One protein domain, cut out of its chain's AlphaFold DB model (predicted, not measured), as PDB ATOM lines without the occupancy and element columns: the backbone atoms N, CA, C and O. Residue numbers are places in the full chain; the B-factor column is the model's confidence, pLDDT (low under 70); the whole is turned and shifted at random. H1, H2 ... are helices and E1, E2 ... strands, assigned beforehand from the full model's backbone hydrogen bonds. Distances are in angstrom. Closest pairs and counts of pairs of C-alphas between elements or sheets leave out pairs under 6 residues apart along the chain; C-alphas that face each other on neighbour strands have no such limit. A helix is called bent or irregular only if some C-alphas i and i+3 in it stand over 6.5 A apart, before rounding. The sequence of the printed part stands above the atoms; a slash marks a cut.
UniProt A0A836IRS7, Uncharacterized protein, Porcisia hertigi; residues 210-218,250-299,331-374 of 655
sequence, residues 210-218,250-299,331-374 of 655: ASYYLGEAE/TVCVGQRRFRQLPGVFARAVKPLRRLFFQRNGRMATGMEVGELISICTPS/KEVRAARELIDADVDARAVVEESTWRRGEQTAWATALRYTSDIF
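Overview. This is residues 210 to 218, 250 to 299 and 331 to 374 of the 655 residues of an uncharacterized protein of Porcisia hertigi (UniProt A0A836IRS7). Two helices, H2 and H5, run side by side in opposite directions; H3 and H4 pack crosswise on H2, and H6 stands across the end where H2 begins and H5 ends. The small hairpin E1 and E2 packs on H3 through E1, and short H1 packs on H2 and H6. The printed part has 103 residues, mostly helix, in the order H1 E1 E2 H2 H3 H4 H5 H6, with one antiparallel sheet, E1 - E2. It is compact, with a radius of gyration of the C-alphas of 12.9 A and spans of 33 by 28 by 22 A.

Along the chain. Find C-alpha 210 at (-50.783, -13.639, -46.269), where H1, residues 210 to 213, begins. E1 is residues 251 to 253 and E2 256 to 260. From C-alpha 263 at (-41.856, -14.174, -45.530), H2 runs 24.7 A to 280, with a kink of 34 degrees near 270. Next come H3, 286 to 295, H4, 331 to 342, 16.0 A, irregular H5, 344 to 356, 18.9 A, with C-alphas 352 and 355 7.3 A apart, and H6, 362 to 371.

Arrangement. The hub H2 touches H5 at a shallow tilt of 10 degrees, opposite ways; the C-alphas of Leu 272 and Ala 346 are closest, 6.1 A. Residues 275 to 279 of H2 touch H4, about perpendicular at 88 degrees, closest at C-alphas 276 and 339, 6.6 A. In the hairpin, N 253 and O 256 are 2.8 A apart. Every O i to N i+4 pair is within hydrogen-bond range in H3, H4 and H6, but 11 of 14 in H2 and 5 of 9 in H5.

Size, cuts and confidence. Two cuts leave gaps of 8.2 A, C-alpha 218 to 250, and 21.8 A, 299 to 331. No link printed whole is long. Residues 353 to 357 and 372 to 374 have pLDDT under 70.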
ATOM      1  N   ALA A 210     -50.824 -12.920 -45.000       96.19
ATOM      2  CA  ALA A 210     -50.783 -13.639 -46.269       96.19
ATOM      3  C   ALA A 210     -49.372 -13.626 -46.871       96.19
ATOM      4  O   ALA A 210     -48.822 -14.685 -47.167       96.19
ATOM      5  N   SER A 211     -48.724 -12.464 -46.960       95.56
ATOM      6  CA  SER A 211     -47.340 -12.357 -47.433       95.56
ATOM      7  C   SER A 211     -46.364 -13.139 -46.543       95.56
ATOM      8  O   SER A 211     -45.386 -13.694 -47.045       95.56
ATOM      9  N   TYR A 212     -46.611 -13.215 -45.231       96.75
ATOM     10  CA  TYR A 212     -45.723 -13.918 -44.307       96.75
ATOM     11  C   TYR A 212     -45.845 -15.448 -44.381       96.75
ATOM     12  O   TYR A 212     -44.819 -16.123 -44.491       96.75
ATOM     13  N   TYR A 213     -47.069 -15.987 -44.355       96.50
ATOM     14  CA  TYR A 213     -47.329 -17.434 -44.302       96.50
ATOM     15  C   TYR A 213     -47.587 -18.081 -45.664       96.50
ATOM     16  O   TYR A 213     -47.260 -19.250 -45.854       96.50
ATOM     17  N   LEU A 214     -48.198 -17.356 -46.603       95.00
ATOM     18  CA  LEU A 214     -48.684 -17.916 -47.868       95.00
ATOM     19  C   LEU A 214     -47.818 -17.513 -49.061       95.00
ATOM     20  O   LEU A 214     -47.723 -18.289 -50.010       95.00
ATOM     21  N   GLY A 215     -47.179 -16.341 -49.002       94.38
ATOM     22  CA  GLY A 215     -46.466 -15.762 -50.142       94.38
ATOM     23  C   GLY A 215     -47.402 -15.457 -51.317       94.38
ATOM     24  O   GLY A 215     -48.624 -15.438 -51.174       94.38
ATOM     25  N   GLU A 216     -46.826 -15.242 -52.495       93.31
ATOM     26  CA  GLU A 216     -47.557 -15.078 -53.755       93.31
ATOM     27  C   GLU A 216     -47.217 -16.250 -54.678       93.31
ATOM     28  O   GLU A 216     -46.159 -16.280 -55.313       93.31
ATOM     29  N   ALA A 217     -48.104 -17.245 -54.714       90.06
ATOM     30  CA  ALA A 217     -47.994 -18.371 -55.633       90.06
ATOM     31  C   ALA A 217     -48.333 -17.934 -57.066       90.06
ATOM     32  O   ALA A 217     -49.207 -17.090 -57.276       90.06
ATOM     33  N   GLU A 218     -47.667 -18.527 -58.054       89.19
ATOM     34  CA  GLU A 218     -48.110 -18.399 -59.438       89.19
ATOM     35  C   GLU A 218     -49.454 -19.105 -59.600       89.19
ATOM     36  O   GLU A 218     -49.598 -20.288 -59.295       89.19
ATOM     37  N   THR A 250     -39.024 -17.112 -60.527       90.25
ATOM     38  CA  THR A 250     -39.957 -17.979 -59.813       90.25
ATOM     39  C   THR A 250     -39.182 -18.985 -58.969       90.25
ATOM     40  O   THR A 250     -38.215 -19.585 -59.439       90.25
ATOM     41  N   VAL A 251     -39.589 -19.181 -57.715       90.94
ATOM     42  CA  VAL A 251     -38.972 -20.162 -56.808       90.94
ATOM     43  C   VAL A 251     -39.878 -21.375 -56.668       90.94
ATOM     44  O   VAL A 251     -41.069 -21.220 -56.409       90.94
ATOM     45  N   CYS A 252     -39.316 -22.577 -56.799       90.25
ATOM     46  CA  CYS A 252     -40.055 -23.815 -56.565       90.25
ATOM     47  C   CYS A 252     -39.876 -24.255 -55.107       90.25
ATOM     48  O   CYS A 252     -38.748 -24.402 -54.657       90.25
ATOM     49  N   VAL A 253     -40.962 -24.467 -54.366       89.31
ATOM     50  CA  VAL A 253     -40.937 -25.068 -53.021       89.31
ATOM     51  C   VAL A 253     -41.874 -26.265 -53.033       89.31
ATOM     52  O   VAL A 253     -43.087 -26.109 -53.201       89.31
ATOM     53  N   GLY A 254     -41.307 -27.466 -52.917       86.50
ATOM     54  CA  GLY A 254     -42.034 -28.691 -53.239       86.50
ATOM     55  C   GLY A 254     -42.513 -28.643 -54.691       86.50
ATOM     56  O   GLY A 254     -41.723 -28.418 -55.602       86.50
ATOM     57  N   GLN A 255     -43.818 -28.795 -54.901       85.00
ATOM     58  CA  GLN A 255     -44.423 -28.731 -56.236       85.00
ATOM     59  C   GLN A 255     -44.959 -27.346 -56.615       85.00
ATOM     60  O   GLN A 255     -45.539 -27.181 -57.684       85.00
ATOM     61  N   ARG A 256     -44.809 -26.341 -55.746       87.88
ATOM     62  CA  ARG A 256     -45.399 -25.020 -55.974       87.88
ATOM     63  C   ARG A 256     -44.382 -24.000 -56.429       87.88
ATOM     64  O   ARG A 256     -43.273 -23.928 -55.907       87.88
ATOM     65  N   ARG A 257     -44.824 -23.158 -57.355       91.06
ATOM     66  CA  ARG A 257     -44.089 -22.019 -57.888       91.06
ATOM     67  C   ARG A 257     -44.537 -20.734 -57.210       91.06
ATOM     68  O   ARG A 257     -45.730 -20.448 -57.121       91.06
ATOM     69  N   PHE A 258     -43.574 -19.958 -56.734       92.62
ATOM     70  CA  PHE A 258     -43.805 -18.698 -56.043       92.62
ATOM     71  C   PHE A 258     -43.188 -17.541 -56.817       92.62
ATOM     72  O   PHE A 258     -41.985 -17.553 -57.090       92.62
ATOM     73  N   ARG A 259     -43.999 -16.510 -57.085       92.31
ATOM     74  CA  ARG A 259     -43.515 -15.178 -57.479       92.31
ATOM     75  C   ARG A 259     -42.859 -14.489 -56.290       92.31
ATOM     76  O   ARG A 259     -41.782 -13.912 -56.416       92.31
ATOM     77  N   GLN A 260     -43.486 -14.612 -55.120       93.12
ATOM     78  CA  GLN A 260     -42.950 -14.141 -53.850       93.12
ATOM     79  C   GLN A 260     -42.995 -15.270 -52.824       93.12
ATOM     80  O   GLN A 260     -44.061 -15.774 -52.480       93.12
ATOM     81  N   LEU A 261     -41.829 -15.667 -52.315       93.88
ATOM     82  CA  LEU A 261     -41.760 -16.649 -51.236       93.88
ATOM     83  C   LEU A 261     -42.464 -16.133 -49.972       93.88
ATOM     84  O   LEU A 261     -42.316 -14.948 -49.654       93.88
ATOM     85  N   PRO A 262     -43.125 -17.021 -49.204       95.44
ATOM     86  CA  PRO A 262     -43.551 -16.719 -47.844       95.44
ATOM     87  C   PRO A 262     -42.440 -16.034 -47.040       95.44
ATOM     88  O   PRO A 262     -41.280 -16.471 -47.034       95.44
ATOM     89  N   GLY A 263     -42.791 -14.951 -46.347       94.75
ATOM     90  CA  GLY A 263     -41.856 -14.174 -45.530       94.75
ATOM     91  C   GLY A 263     -41.122 -15.014 -44.480       94.75
ATOM     92  O   GLY A 263     -39.944 -14.755 -44.211       94.75
ATOM     93  N   VAL A 264     -41.771 -16.059 -43.954       93.31
ATOM     94  CA  VAL A 264     -41.147 -17.003 -43.015       93.31
ATOM     95  C   VAL A 264     -39.960 -17.757 -43.634       93.31
ATOM     96  O   VAL A 264     -38.939 -17.936 -42.969       93.31
ATOM     97  N   PHE A 265     -40.020 -18.100 -44.928       92.38
ATOM     98  CA  PHE A 265     -38.909 -18.739 -45.647       92.38
ATOM     99  C   PHE A 265     -37.818 -17.744 -46.022       92.38
ATOM    100  O   PHE A 265     -36.626 -18.037 -45.912       92.38
ATOM    101  N   ALA A 266     -38.208 -16.533 -46.423       88.94
ATOM    102  CA  ALA A 266     -37.272 -15.508 -46.872       88.94
ATOM    103  C   ALA A 266     -36.190 -15.188 -45.824       88.94
ATOM    104  O   ALA A 266     -35.064 -14.852 -46.192       88.94
ATOM    105  N   ARG A 267     -36.505 -15.312 -44.530       83.25
ATOM    106  CA  ARG A 267     -35.557 -15.099 -43.428       83.25
ATOM    107  C   ARG A 267     -34.392 -16.092 -43.446       83.25
ATOM    108  O   ARG A 267     -33.252 -15.683 -43.264       83.25
ATOM    109  N   ALA A 268     -34.685 -17.363 -43.703       84.44
ATOM    110  CA  ALA A 268     -33.697 -18.429 -43.841       84.44
ATOM    111  C   ALA A 268     -32.883 -18.298 -45.124       84.44
ATOM    112  O   ALA A 268     -31.662 -18.412 -45.156       84.44
ATOM    113  N   VAL A 269     -33.613 -18.044 -46.203       90.44
ATOM    114  CA  VAL A 269     -33.100 -18.130 -47.560       90.44
ATOM    115  C   VAL A 269     -32.214 -16.940 -47.899       90.44
ATOM    116  O   VAL A 269     -31.255 -17.091 -48.647       90.44
ATOM    117  N   LYS A 270     -32.500 -15.739 -47.379       92.75
ATOM    118  CA  LYS A 270     -31.732 -14.530 -47.720       92.75
ATOM    119  C   LYS A 270     -30.243 -14.639 -47.347       92.75
ATOM    120  O   LYS A 270     -29.434 -14.372 -48.235       92.75
ATOM    121  N   PRO A 271     -29.852 -15.016 -46.111       92.56
ATOM    122  CA  PRO A 271     -28.449 -15.260 -45.775       92.56
ATOM    123  C   PRO A 271     -27.816 -16.335 -46.662       92.56
ATOM    124  O   PRO A 271     -26.769 -16.088 -47.253       92.56
ATOM    125  N   LEU A 272     -28.501 -17.468 -46.860       92.62
ATOM    126  CA  LEU A 272     -27.997 -18.563 -47.695       92.62
ATOM    127  C   LEU A 272     -27.789 -18.137 -49.153       92.62
ATOM    128  O   LEU A 272     -26.777 -18.473 -49.748       92.62
ATOM    129  N   ARG A 273     -28.681 -17.318 -49.723       94.06
ATOM    130  CA  ARG A 273     -28.508 -16.753 -51.073       94.06
ATOM    131  C   ARG A 273     -27.309 -15.812 -51.170       94.06
ATOM    132  O   ARG A 273     -26.689 -15.748 -52.228       94.06
ATOM    133  N   ARG A 274     -26.988 -15.069 -50.103       95.81
ATOM    134  CA  ARG A 274     -25.796 -14.202 -50.065       95.81
ATOM    135  C   ARG A 274     -24.520 -15.036 -50.038       95.81
ATOM    136  O   ARG A 274     -23.638 -14.771 -50.846       95.81
ATOM    137  N   LEU A 275     -24.465 -16.057 -49.184       94.31
ATOM    138  CA  LEU A 275     -23.342 -17.000 -49.129       94.31
ATOM    139  C   LEU A 275     -23.195 -17.756 -50.457       94.31
ATOM    140  O   LEU A 275     -22.103 -17.846 -51.013       94.31
ATOM    141  N   PHE A 276     -24.314 -18.186 -51.048       95.44
ATOM    142  CA  PHE A 276     -24.337 -18.801 -52.371       95.44
ATOM    143  C   PHE A 276     -23.721 -17.884 -53.433       95.44
ATOM    144  O   PHE A 276     -22.897 -18.339 -54.224       95.44
ATOM    145  N   PHE A 277     -24.092 -16.598 -53.446       96.19
ATOM    146  CA  PHE A 277     -23.528 -15.621 -54.379       96.19
ATOM    147  C   PHE A 277     -22.031 -15.411 -54.168       96.19
ATOM    148  O   PHE A 277     -21.285 -15.404 -55.141       96.19
ATOM    149  N   GLN A 278     -21.591 -15.269 -52.917       95.75
ATOM    150  CA  GLN A 278     -20.173 -15.098 -52.589       95.75
ATOM    151  C   GLN A 278     -19.339 -16.292 -53.060       95.75
ATOM    152  O   GLN A 278     -18.267 -16.102 -53.626       95.75
ATOM    153  N   ARG A 279     -19.859 -17.512 -52.887       94.81
ATOM    154  CA  ARG A 279     -19.176 -18.746 -53.288       94.81
ATOM    155  C   ARG A 279     -19.172 -18.971 -54.801       94.81
ATOM    156  O   ARG A 279     -18.164 -19.406 -55.345       94.81
ATOM    157  N   ASN A 280     -20.292 -18.711 -55.478       93.31
ATOM    158  CA  ASN A 280     -20.489 -19.109 -56.878       93.31
ATOM    159  C   ASN A 280     -20.381 -17.952 -57.883       93.31
ATOM    160  O   ASN A 280     -20.464 -18.185 -59.088       93.31
ATOM    161  N   GLY A 281     -20.272 -16.703 -57.424       96.12
ATOM    162  CA  GLY A 281     -20.231 -15.516 -58.287       96.12
ATOM    163  C   GLY A 281     -21.528 -15.242 -59.063       96.12
ATOM    164  O   GLY A 281     -21.534 -14.419 -59.975       96.12
ATOM    165  N   ARG A 282     -22.636 -15.921 -58.728       95.06
ATOM    166  CA  ARG A 282     -23.949 -15.768 -59.381       95.06
ATOM    167  C   ARG A 282     -25.106 -15.930 -58.401       95.06
ATOM    168  O   ARG A 282     -24.960 -16.545 -57.348       95.06
ATOM    169  N   MET A 283     -26.265 -15.366 -58.737       93.81
ATOM    170  CA  MET A 283     -27.482 -15.578 -57.949       93.81
ATOM    171  C   MET A 283     -27.893 -17.055 -57.989       93.81
ATOM    172  O   MET A 283     -27.764 -17.711 -59.026       93.81
ATOM    173  N   ALA A 284     -28.415 -17.554 -56.866       92.81
ATOM    174  CA  ALA A 284     -29.060 -18.861 -56.817       92.81
ATOM    175  C   ALA A 284     -30.294 -18.878 -57.736       92.81
ATOM    176  O   ALA A 284     -31.076 -17.915 -57.726       92.81
ATOM    177  N   THR A 285     -30.470 -19.949 -58.508       93.25
ATOM    178  CA  THR A 285     -31.659 -20.178 -59.338       93.25
ATOM    179  C   THR A 285     -32.880 -20.461 -58.458       93.25
ATOM    180  O   THR A 285     -32.766 -20.743 -57.264       93.25
ATOM    181  N   GLY A 286     -34.081 -20.387 -59.034       90.56
ATOM    182  CA  GLY A 286     -35.310 -20.724 -58.313       90.56
ATOM    183  C   GLY A 286     -35.323 -22.155 -57.761       90.56
ATOM    184  O   GLY A 286     -35.859 -22.382 -56.679       90.56
ATOM    185  N   MET A 287     -34.694 -23.095 -58.471       89.75
ATOM    186  CA  MET A 287     -34.536 -24.491 -58.045       89.75
ATOM    187  C   MET A 287     -33.557 -24.611 -56.873       89.75
ATOM    188  O   MET A 287     -33.867 -25.258 -55.879       89.75
ATOM    189  N   GLU A 288     -32.411 -23.926 -56.942       93.56
ATOM    190  CA  GLU A 288     -31.417 -23.913 -55.858       93.56
ATOM    191  C   GLU A 288     -31.987 -23.300 -54.579       93.56
ATOM    192  O   GLU A 288     -31.745 -23.799 -53.485       93.56
ATOM    193  N   VAL A 289     -32.797 -22.244 -54.701       92.94
ATOM    194  CA  VAL A 289     -33.513 -21.677 -53.554       92.94
ATOM    195  C   VAL A 289     -34.518 -22.675 -52.971       92.94
ATOM    196  O   VAL A 289     -34.631 -22.772 -51.749       92.94
ATOM    197  N   GLY A 290     -35.225 -23.417 -53.824       91.38
ATOM    198  CA  GLY A 290     -36.101 -24.509 -53.407       91.38
ATOM    199  C   GLY A 290     -35.372 -25.580 -52.608       91.38
ATOM    200  O   GLY A 290     -35.828 -25.963 -51.530       91.38
ATOM    201  N   GLU A 291     -34.199 -25.994 -53.083       90.44
ATOM    202  CA  GLU A 291     -33.369 -26.969 -52.378       90.44
ATOM    203  C   GLU A 291     -32.838 -26.411 -51.054       90.44
ATOM    204  O   GLU A 291     -32.868 -27.110 -50.047       90.44
ATOM    205  N   LEU A 292     -32.434 -25.137 -50.994       90.94
ATOM    206  CA  LEU A 292     -32.052 -24.509 -49.723       90.94
ATOM    207  C   LEU A 292     -33.204 -24.553 -48.706       90.94
ATOM    208  O   LEU A 292     -32.965 -24.822 -47.530       90.94
ATOM    209  N   ILE A 293     -34.452 -24.330 -49.137       91.06
ATOM    210  CA  ILE A 293     -35.640 -24.458 -48.270       91.06
ATOM    211  C   ILE A 293     -35.860 -25.918 -47.852       91.06
ATOM    212  O   ILE A 293     -36.164 -26.176 -46.685       91.06
ATOM    213  N   SER A 294     -35.676 -26.862 -48.776       88.94
ATOM    214  CA  SER A 294     -35.775 -28.303 -48.522       88.94
ATOM    215  C   SER A 294     -34.762 -28.762 -47.468       88.94
ATOM    216  O   SER A 294     -35.152 -29.347 -46.463       88.94
ATOM    217  N   ILE A 295     -33.485 -28.389 -47.607       87.12
ATOM    218  CA  ILE A 295     -32.422 -28.707 -46.632       87.12
ATOM    219  C   ILE A 295     -32.721 -28.082 -45.261       87.12
ATOM    220  O   ILE A 295     -32.418 -28.649 -44.216       87.12
ATOM    221  N   CYS A 296     -33.352 -26.910 -45.261       85.25
ATOM    222  CA  CYS A 296     -33.785 -26.220 -44.053       85.25
ATOM    223  C   CYS A 296     -35.023 -26.839 -43.383       85.25
ATOM    224  O   CYS A 296     -35.401 -26.387 -42.298       85.25
ATOM    225  N   THR A 297     -35.679 -27.804 -44.026       86.19
ATOM    226  CA  THR A 297     -36.884 -28.459 -43.525       86.19
ATOM    227  C   THR A 297     -36.490 -29.756 -42.817       86.19
ATOM    228  O   THR A 297     -35.844 -30.605 -43.429       86.19
ATOM    229  N   PRO A 298     -36.837 -29.933 -41.529       78.25
ATOM    230  CA  PRO A 298     -36.510 -31.162 -40.816       78.25
ATOM    231  C   PRO A 298     -37.175 -32.368 -41.490       78.25
ATOM    232  O   PRO A 298     -38.346 -32.303 -41.865       78.25
ATOM    233  N   SER A 299     -36.428 -33.469 -41.625       80.44
ATOM    234  CA  SER A 299     -36.983 -34.726 -42.130       80.44
ATOM    235  C   SER A 299     -38.037 -35.255 -41.147       80.44
ATOM    236  O   SER A 299     -37.738 -35.341 -39.952       80.44
ATOM    237  N   LYS A 331     -27.275 -31.166 -60.585       80.69
ATOM    238  CA  LYS A 331     -26.226 -30.131 -60.473       80.69
ATOM    239  C   LYS A 331     -26.616 -28.996 -59.525       80.69
ATOM    240  O   LYS A 331     -25.805 -28.592 -58.700       80.69
ATOM    241  N   GLU A 332     -27.845 -28.507 -59.635       76.94
ATOM    242  CA  GLU A 332     -28.358 -27.406 -58.810       76.94
ATOM    243  C   GLU A 332     -28.523 -27.835 -57.350       76.94
ATOM    244  O   GLU A 332     -28.064 -27.148 -56.436       76.94
ATOM    245  N   VAL A 333     -29.083 -29.030 -57.128       80.00
ATOM    246  CA  VAL A 333     -29.220 -29.607 -55.785       80.00
ATOM    247  C   VAL A 333     -27.860 -29.797 -55.116       80.00
ATOM    248  O   VAL A 333     -27.694 -29.512 -53.928       80.00
ATOM    249  N   ARG A 334     -26.859 -30.230 -55.888       86.69
ATOM    250  CA  ARG A 334     -25.500 -30.415 -55.386       86.69
ATOM    251  C   ARG A 334     -24.875 -29.096 -54.929       86.69
ATOM    252  O   ARG A 334     -24.314 -29.072 -53.846       86.69
ATOM    253  N   ALA A 335     -25.026 -28.005 -55.681       87.88
ATOM    254  CA  ALA A 335     -24.426 -26.717 -55.320       87.88
ATOM    255  C   ALA A 335     -24.968 -26.149 -53.992       87.88
ATOM    256  O   ALA A 335     -24.209 -25.593 -53.197       87.88
ATOM    257  N   ALA A 336     -26.271 -26.301 -53.731       87.38
ATOM    258  CA  ALA A 336     -26.883 -25.875 -52.469       87.38
ATOM    259  C   ALA A 336     -26.382 -26.703 -51.271       87.38
ATOM    260  O   ALA A 336     -26.084 -26.142 -50.217       87.38
ATOM    261  N   ARG A 337     -26.247 -28.024 -51.446       89.31
ATOM    262  CA  ARG A 337     -25.705 -28.929 -50.419       89.31
ATOM    263  C   ARG A 337     -24.227 -28.679 -50.165       89.31
ATOM    264  O   ARG A 337     -23.844 -28.478 -49.025       89.31
ATOM    265  N   GLU A 338     -23.430 -28.563 -51.224       91.81
ATOM    266  CA  GLU A 338     -22.006 -28.230 -51.132       91.81
ATOM    267  C   GLU A 338     -21.768 -26.893 -50.426       91.81
ATOM    268  O   GLU A 338     -20.787 -26.766 -49.696       91.81
ATOM    269  N   LEU A 339     -22.640 -25.893 -50.623       92.06
ATOM    270  CA  LEU A 339     -22.567 -24.645 -49.863       92.06
ATOM    271  C   LEU A 339     -22.723 -24.913 -48.366       92.06
ATOM    272  O   LEU A 339     -21.897 -24.452 -47.590       92.06
ATOM    273  N   ILE A 340     -23.768 -25.639 -47.971       89.88
ATOM    274  CA  ILE A 340     -24.046 -25.910 -46.558       89.88
ATOM    275  C   ILE A 340     -22.949 -26.792 -45.960       89.88
ATOM    276  O   ILE A 340     -22.471 -26.493 -44.881       89.88
ATOM    277  N   ASP A 341     -22.472 -27.815 -46.659       90.88
ATOM    278  CA  ASP A 341     -21.440 -28.705 -46.124       90.88
ATOM    279  C   ASP A 341     -20.079 -27.996 -45.982       90.88
ATOM    280  O   ASP A 341     -19.353 -28.218 -45.008       90.88
ATOM    281  N   ALA A 342     -19.729 -27.120 -46.930       92.69
ATOM    282  CA  ALA A 342     -18.417 -26.476 -46.971       92.69
ATOM    283  C   ALA A 342     -18.325 -25.163 -46.177       92.69
ATOM    284  O   ALA A 342     -17.221 -24.777 -45.788       92.69
ATOM    285  N   ASP A 343     -19.435 -24.454 -45.960       94.81
ATOM    286  CA  ASP A 343     -19.446 -23.115 -45.363       94.81
ATOM    287  C   ASP A 343     -19.982 -23.151 -43.920       94.81
ATOM    288  O   ASP A 343     -21.110 -23.568 -43.653       94.81
ATOM    289  N   VAL A 344     -19.146 -22.734 -42.964       92.69
ATOM    290  CA  VAL A 344     -19.481 -22.748 -41.529       92.69
ATOM    291  C   VAL A 344     -20.648 -21.810 -41.218       92.69
ATOM    292  O   VAL A 344     -21.503 -22.166 -40.410       92.69
ATOM    293  N   ASP A 345     -20.733 -20.658 -41.884       91.00
ATOM    294  CA  ASP A 345     -21.816 -19.698 -41.667       91.00
ATOM    295  C   ASP A 345     -23.125 -20.221 -42.265       91.00
ATOM    296  O   ASP A 345     -24.194 -20.038 -41.681       91.00
ATOM    297  N   ALA A 346     -23.066 -20.932 -43.396       90.00
ATOM    298  CA  ALA A 346     -24.242 -21.597 -43.956       90.00
ATOM    299  C   ALA A 346     -24.775 -22.684 -43.009       90.00
ATOM    300  O   ALA A 346     -25.991 -22.753 -42.790       90.00
ATOM    301  N   ARG A 347     -23.886 -23.483 -42.396       89.69
ATOM    302  CA  ARG A 347     -24.272 -24.441 -41.343       89.69
ATOM    303  C   ARG A 347     -24.851 -23.739 -40.141       89.69
ATOM    304  O   ARG A 347     -25.932 -24.123 -39.721       89.69
ATOM    305  N   ALA A 348     -24.213 -22.678 -39.655       87.50
ATOM    306  CA  ALA A 348     -24.732 -21.900 -38.539       87.50
ATOM    307  C   ALA A 348     -26.139 -21.364 -38.844       87.50
ATOM    308  O   ALA A 348     -27.029 -21.504 -38.015       87.50
ATOM    309  N   VAL A 349     -26.399 -20.861 -40.057       86.44
ATOM    310  CA  VAL A 349     -27.748 -20.432 -40.465       86.44
ATOM    311  C   VAL A 349     -28.741 -21.595 -40.426       86.44
ATOM    312  O   VAL A 349     -29.872 -21.393 -39.988       86.44
ATOM    313  N   VAL A 350     -28.360 -22.798 -40.866       84.69
ATOM    314  CA  VAL A 350     -29.207 -24.011 -40.855       84.69
ATOM    315  C   VAL A 350     -29.363 -24.594 -39.441       84.69
ATOM    316  O   VAL A 350     -30.417 -25.123 -39.099       84.69
ATOM    317  N   GLU A 351     -28.368 -24.458 -38.575       80.25
ATOM    318  CA  GLU A 351     -28.370 -24.954 -37.196       80.25
ATOM    319  C   GLU A 351     -29.114 -24.009 -36.253       80.25
ATOM    320  O   GLU A 351     -29.996 -24.458 -35.520       80.25
ATOM    321  N   GLU A 352     -28.877 -22.696 -36.353       73.94
ATOM    322  CA  GLU A 352     -29.628 -21.637 -35.657       73.94
ATOM    323  C   GLU A 352     -31.130 -21.742 -35.966       73.94
ATOM    324  O   GLU A 352     -31.978 -21.307 -35.196       73.94
ATOM    325  N   SER A 353     -31.483 -22.436 -37.047       64.94
ATOM    326  CA  SER A 353     -32.846 -22.801 -37.424       64.94
ATOM    327  C   SER A 353     -33.523 -23.849 -36.543       64.94
ATOM    328  O   SER A 353     -34.524 -24.425 -36.965       64.94
ATOM    329  N   THR A 354     -33.051 -24.120 -35.328       55.53
ATOM    330  CA  THR A 354     -33.821 -24.923 -34.358       55.53
ATOM    331  C   THR A 354     -35.244 -24.383 -34.155       55.53
ATOM    332  O   THR A 354     -36.153 -25.171 -33.924       55.53
ATOM    333  N   TRP A 355     -35.482 -23.084 -34.387       61.53
ATOM    334  CA  TRP A 355     -36.816 -22.466 -34.466       61.53
ATOM    335  C   TRP A 355     -37.714 -22.957 -35.623       61.53
ATOM    336  O   TRP A 355     -38.875 -22.565 -35.714       61.53
ATOM    337  N   ARG A 356     -37.198 -23.806 -36.517       64.69
ATOM    338  CA  ARG A 356     -37.931 -24.502 -37.593       64.69
ATOM    339  C   ARG A 356     -38.236 -25.955 -37.247       64.69
ATOM    340  O   ARG A 356     -38.978 -26.611 -37.975       64.69
ATOM    341  N   ARG A 357     -37.628 -26.478 -36.177       65.38
ATOM    342  CA  ARG A 357     -37.790 -27.866 -35.750       65.38
ATOM    343  C   ARG A 357     -39.003 -27.942 -34.835       65.38
ATOM    344  O   ARG A 357     -39.049 -27.288 -33.800       65.38
ATOM    345  N   GLY A 358     -39.988 -28.726 -35.250       76.12
ATOM    346  CA  GLY A 358     -41.213 -28.948 -34.496       76.12
ATOM    347  C   GLY A 358     -42.464 -28.546 -35.265       76.12
ATOM    348  O   GLY A 358     -42.495 -27.574 -36.024       76.12
ATOM    349  N   GLU A 359     -43.523 -29.308 -35.026       82.00
ATOM    350  CA  GLU A 359     -44.816 -29.172 -35.699       82.00
ATOM    351  C   GLU A 359     -45.565 -27.876 -35.365       82.00
ATOM    352  O   GLU A 359     -46.513 -27.515 -36.062       82.00
ATOM    353  N   GLN A 360     -45.152 -27.180 -34.302       85.75
ATOM    354  CA  GLN A 360     -45.808 -25.982 -33.771       85.75
ATOM    355  C   GLN A 360     -45.061 -24.683 -34.113       85.75
ATOM    356  O   GLN A 360     -45.240 -23.670 -33.446       85.75
ATOM    357  N   THR A 361     -44.217 -24.692 -35.145       90.81
ATOM    358  CA  THR A 361     -43.483 -23.500 -35.601       90.81
ATOM    359  C   THR A 361     -44.198 -22.820 -36.768       90.81
ATOM    360  O   THR A 361     -44.879 -23.471 -37.563       90.81
ATOM    361  N   ALA A 362     -43.991 -21.513 -36.944       90.56
ATOM    362  CA  ALA A 362     -44.520 -20.797 -38.108       90.56
ATOM    363  C   ALA A 362     -43.977 -21.342 -39.441       90.56
ATOM    364  O   ALA A 362     -44.665 -21.302 -40.462       90.56
ATOM    365  N   TRP A 363     -42.750 -21.878 -39.426       91.94
ATOM    366  CA  TRP A 363     -42.145 -22.546 -40.578       91.94
ATOM    367  C   TRP A 363     -42.942 -23.789 -40.980       91.94
ATOM    368  O   TRP A 363     -43.333 -23.913 -42.140       91.94
ATOM    369  N   ALA A 364     -43.237 -24.674 -40.020       90.06
ATOM    370  CA  ALA A 364     -44.059 -25.858 -40.254       90.06
ATOM    371  C   ALA A 364     -45.471 -25.479 -40.732       90.06
ATOM    372  O   ALA A 364     -45.975 -26.065 -41.690       90.06
ATOM    373  N   THR A 365     -46.078 -24.450 -40.132       90.81
ATOM    374  CA  THR A 365     -47.374 -23.909 -40.567       90.81
ATOM    375  C   THR A 365     -47.342 -23.464 -42.036       90.81
ATOM    376  O   THR A 365     -48.204 -23.866 -42.817       90.81
ATOM    377  N   ALA A 366     -46.337 -22.690 -42.458       91.12
ATOM    378  CA  ALA A 366     -46.220 -22.276 -43.858       91.12
ATOM    379  C   ALA A 366     -45.943 -23.450 -44.805       91.12
ATOM    380  O   ALA A 366     -46.532 -23.502 -45.884       91.12
ATOM    381  N   LEU A 367     -45.106 -24.412 -44.399       90.12
ATOM    382  CA  LEU A 367     -44.837 -25.616 -45.189       90.12
ATOM    383  C   LEU A 367     -46.095 -26.445 -45.452       90.12
ATOM    384  O   LEU A 367     -46.269 -26.933 -46.571       90.12
ATOM    385  N   ARG A 368     -46.984 -26.582 -44.459       89.88
ATOM    386  CA  ARG A 368     -48.296 -27.232 -44.646       89.88
ATOM    387  C   ARG A 368     -49.064 -26.520 -45.749       89.88
ATOM    388  O   ARG A 368     -49.363 -27.109 -46.786       89.88
ATOM    389  N   TYR A 369     -49.202 -25.200 -45.630       89.62
ATOM    390  CA  TYR A 369     -49.888 -24.426 -46.655       89.62
ATOM    391  C   TYR A 369     -49.223 -24.493 -48.023       89.62
ATOM    392  O   TYR A 369     -49.950 -24.368 -49.010       89.62
ATOM    393  N   THR A 370     -47.905 -24.666 -48.137       86.62
ATOM    394  CA  THR A 370     -47.244 -24.853 -49.437       86.62
ATOM    395  C   THR A 370     -47.396 -26.264 -50.004       86.62
ATOM    396  O   THR A 370     -47.363 -26.408 -51.223       86.62
ATOM    397  N   SER A 371     -47.607 -27.281 -49.165       83.19
ATOM    398  CA  SER A 371     -47.578 -28.699 -49.564       83.19
ATOM    399  C   SER A 371     -48.957 -29.325 -49.817       83.19
ATOM    400  O   SER A 371     -49.020 -30.364 -50.468       83.19
ATOM    401  N   ASP A 372     -50.048 -28.691 -49.367       68.81
ATOM    402  CA  ASP A 372     -51.440 -29.207 -49.316       68.81
ATOM    403  C   ASP A 372     -52.110 -29.666 -50.641       68.81
ATOM    404  O   ASP A 372     -53.330 -29.773 -50.702       68.81
ATOM    405  N   ILE A 373     -51.384 -29.950 -51.726       61.00
ATOM    406  CA  ILE A 373     -51.995 -30.449 -52.975       61.00
ATOM    407  C   ILE A 373     -52.297 -31.963 -52.919       61.00
ATOM    408  O   ILE A 373     -53.244 -32.399 -53.564       61.00
ATOM    409  N   PHE A 374     -51.563 -32.770 -52.137       57.28
ATOM    410  CA  PHE A 374     -51.604 -34.240 -52.302       57.28
ATOM    411  C   PHE A 374     -52.159 -35.059 -51.138       57.28
ATOM    412  O   PHE A 374     -52.448 -36.238 -51.328       57.28
TER     413      PHE A 374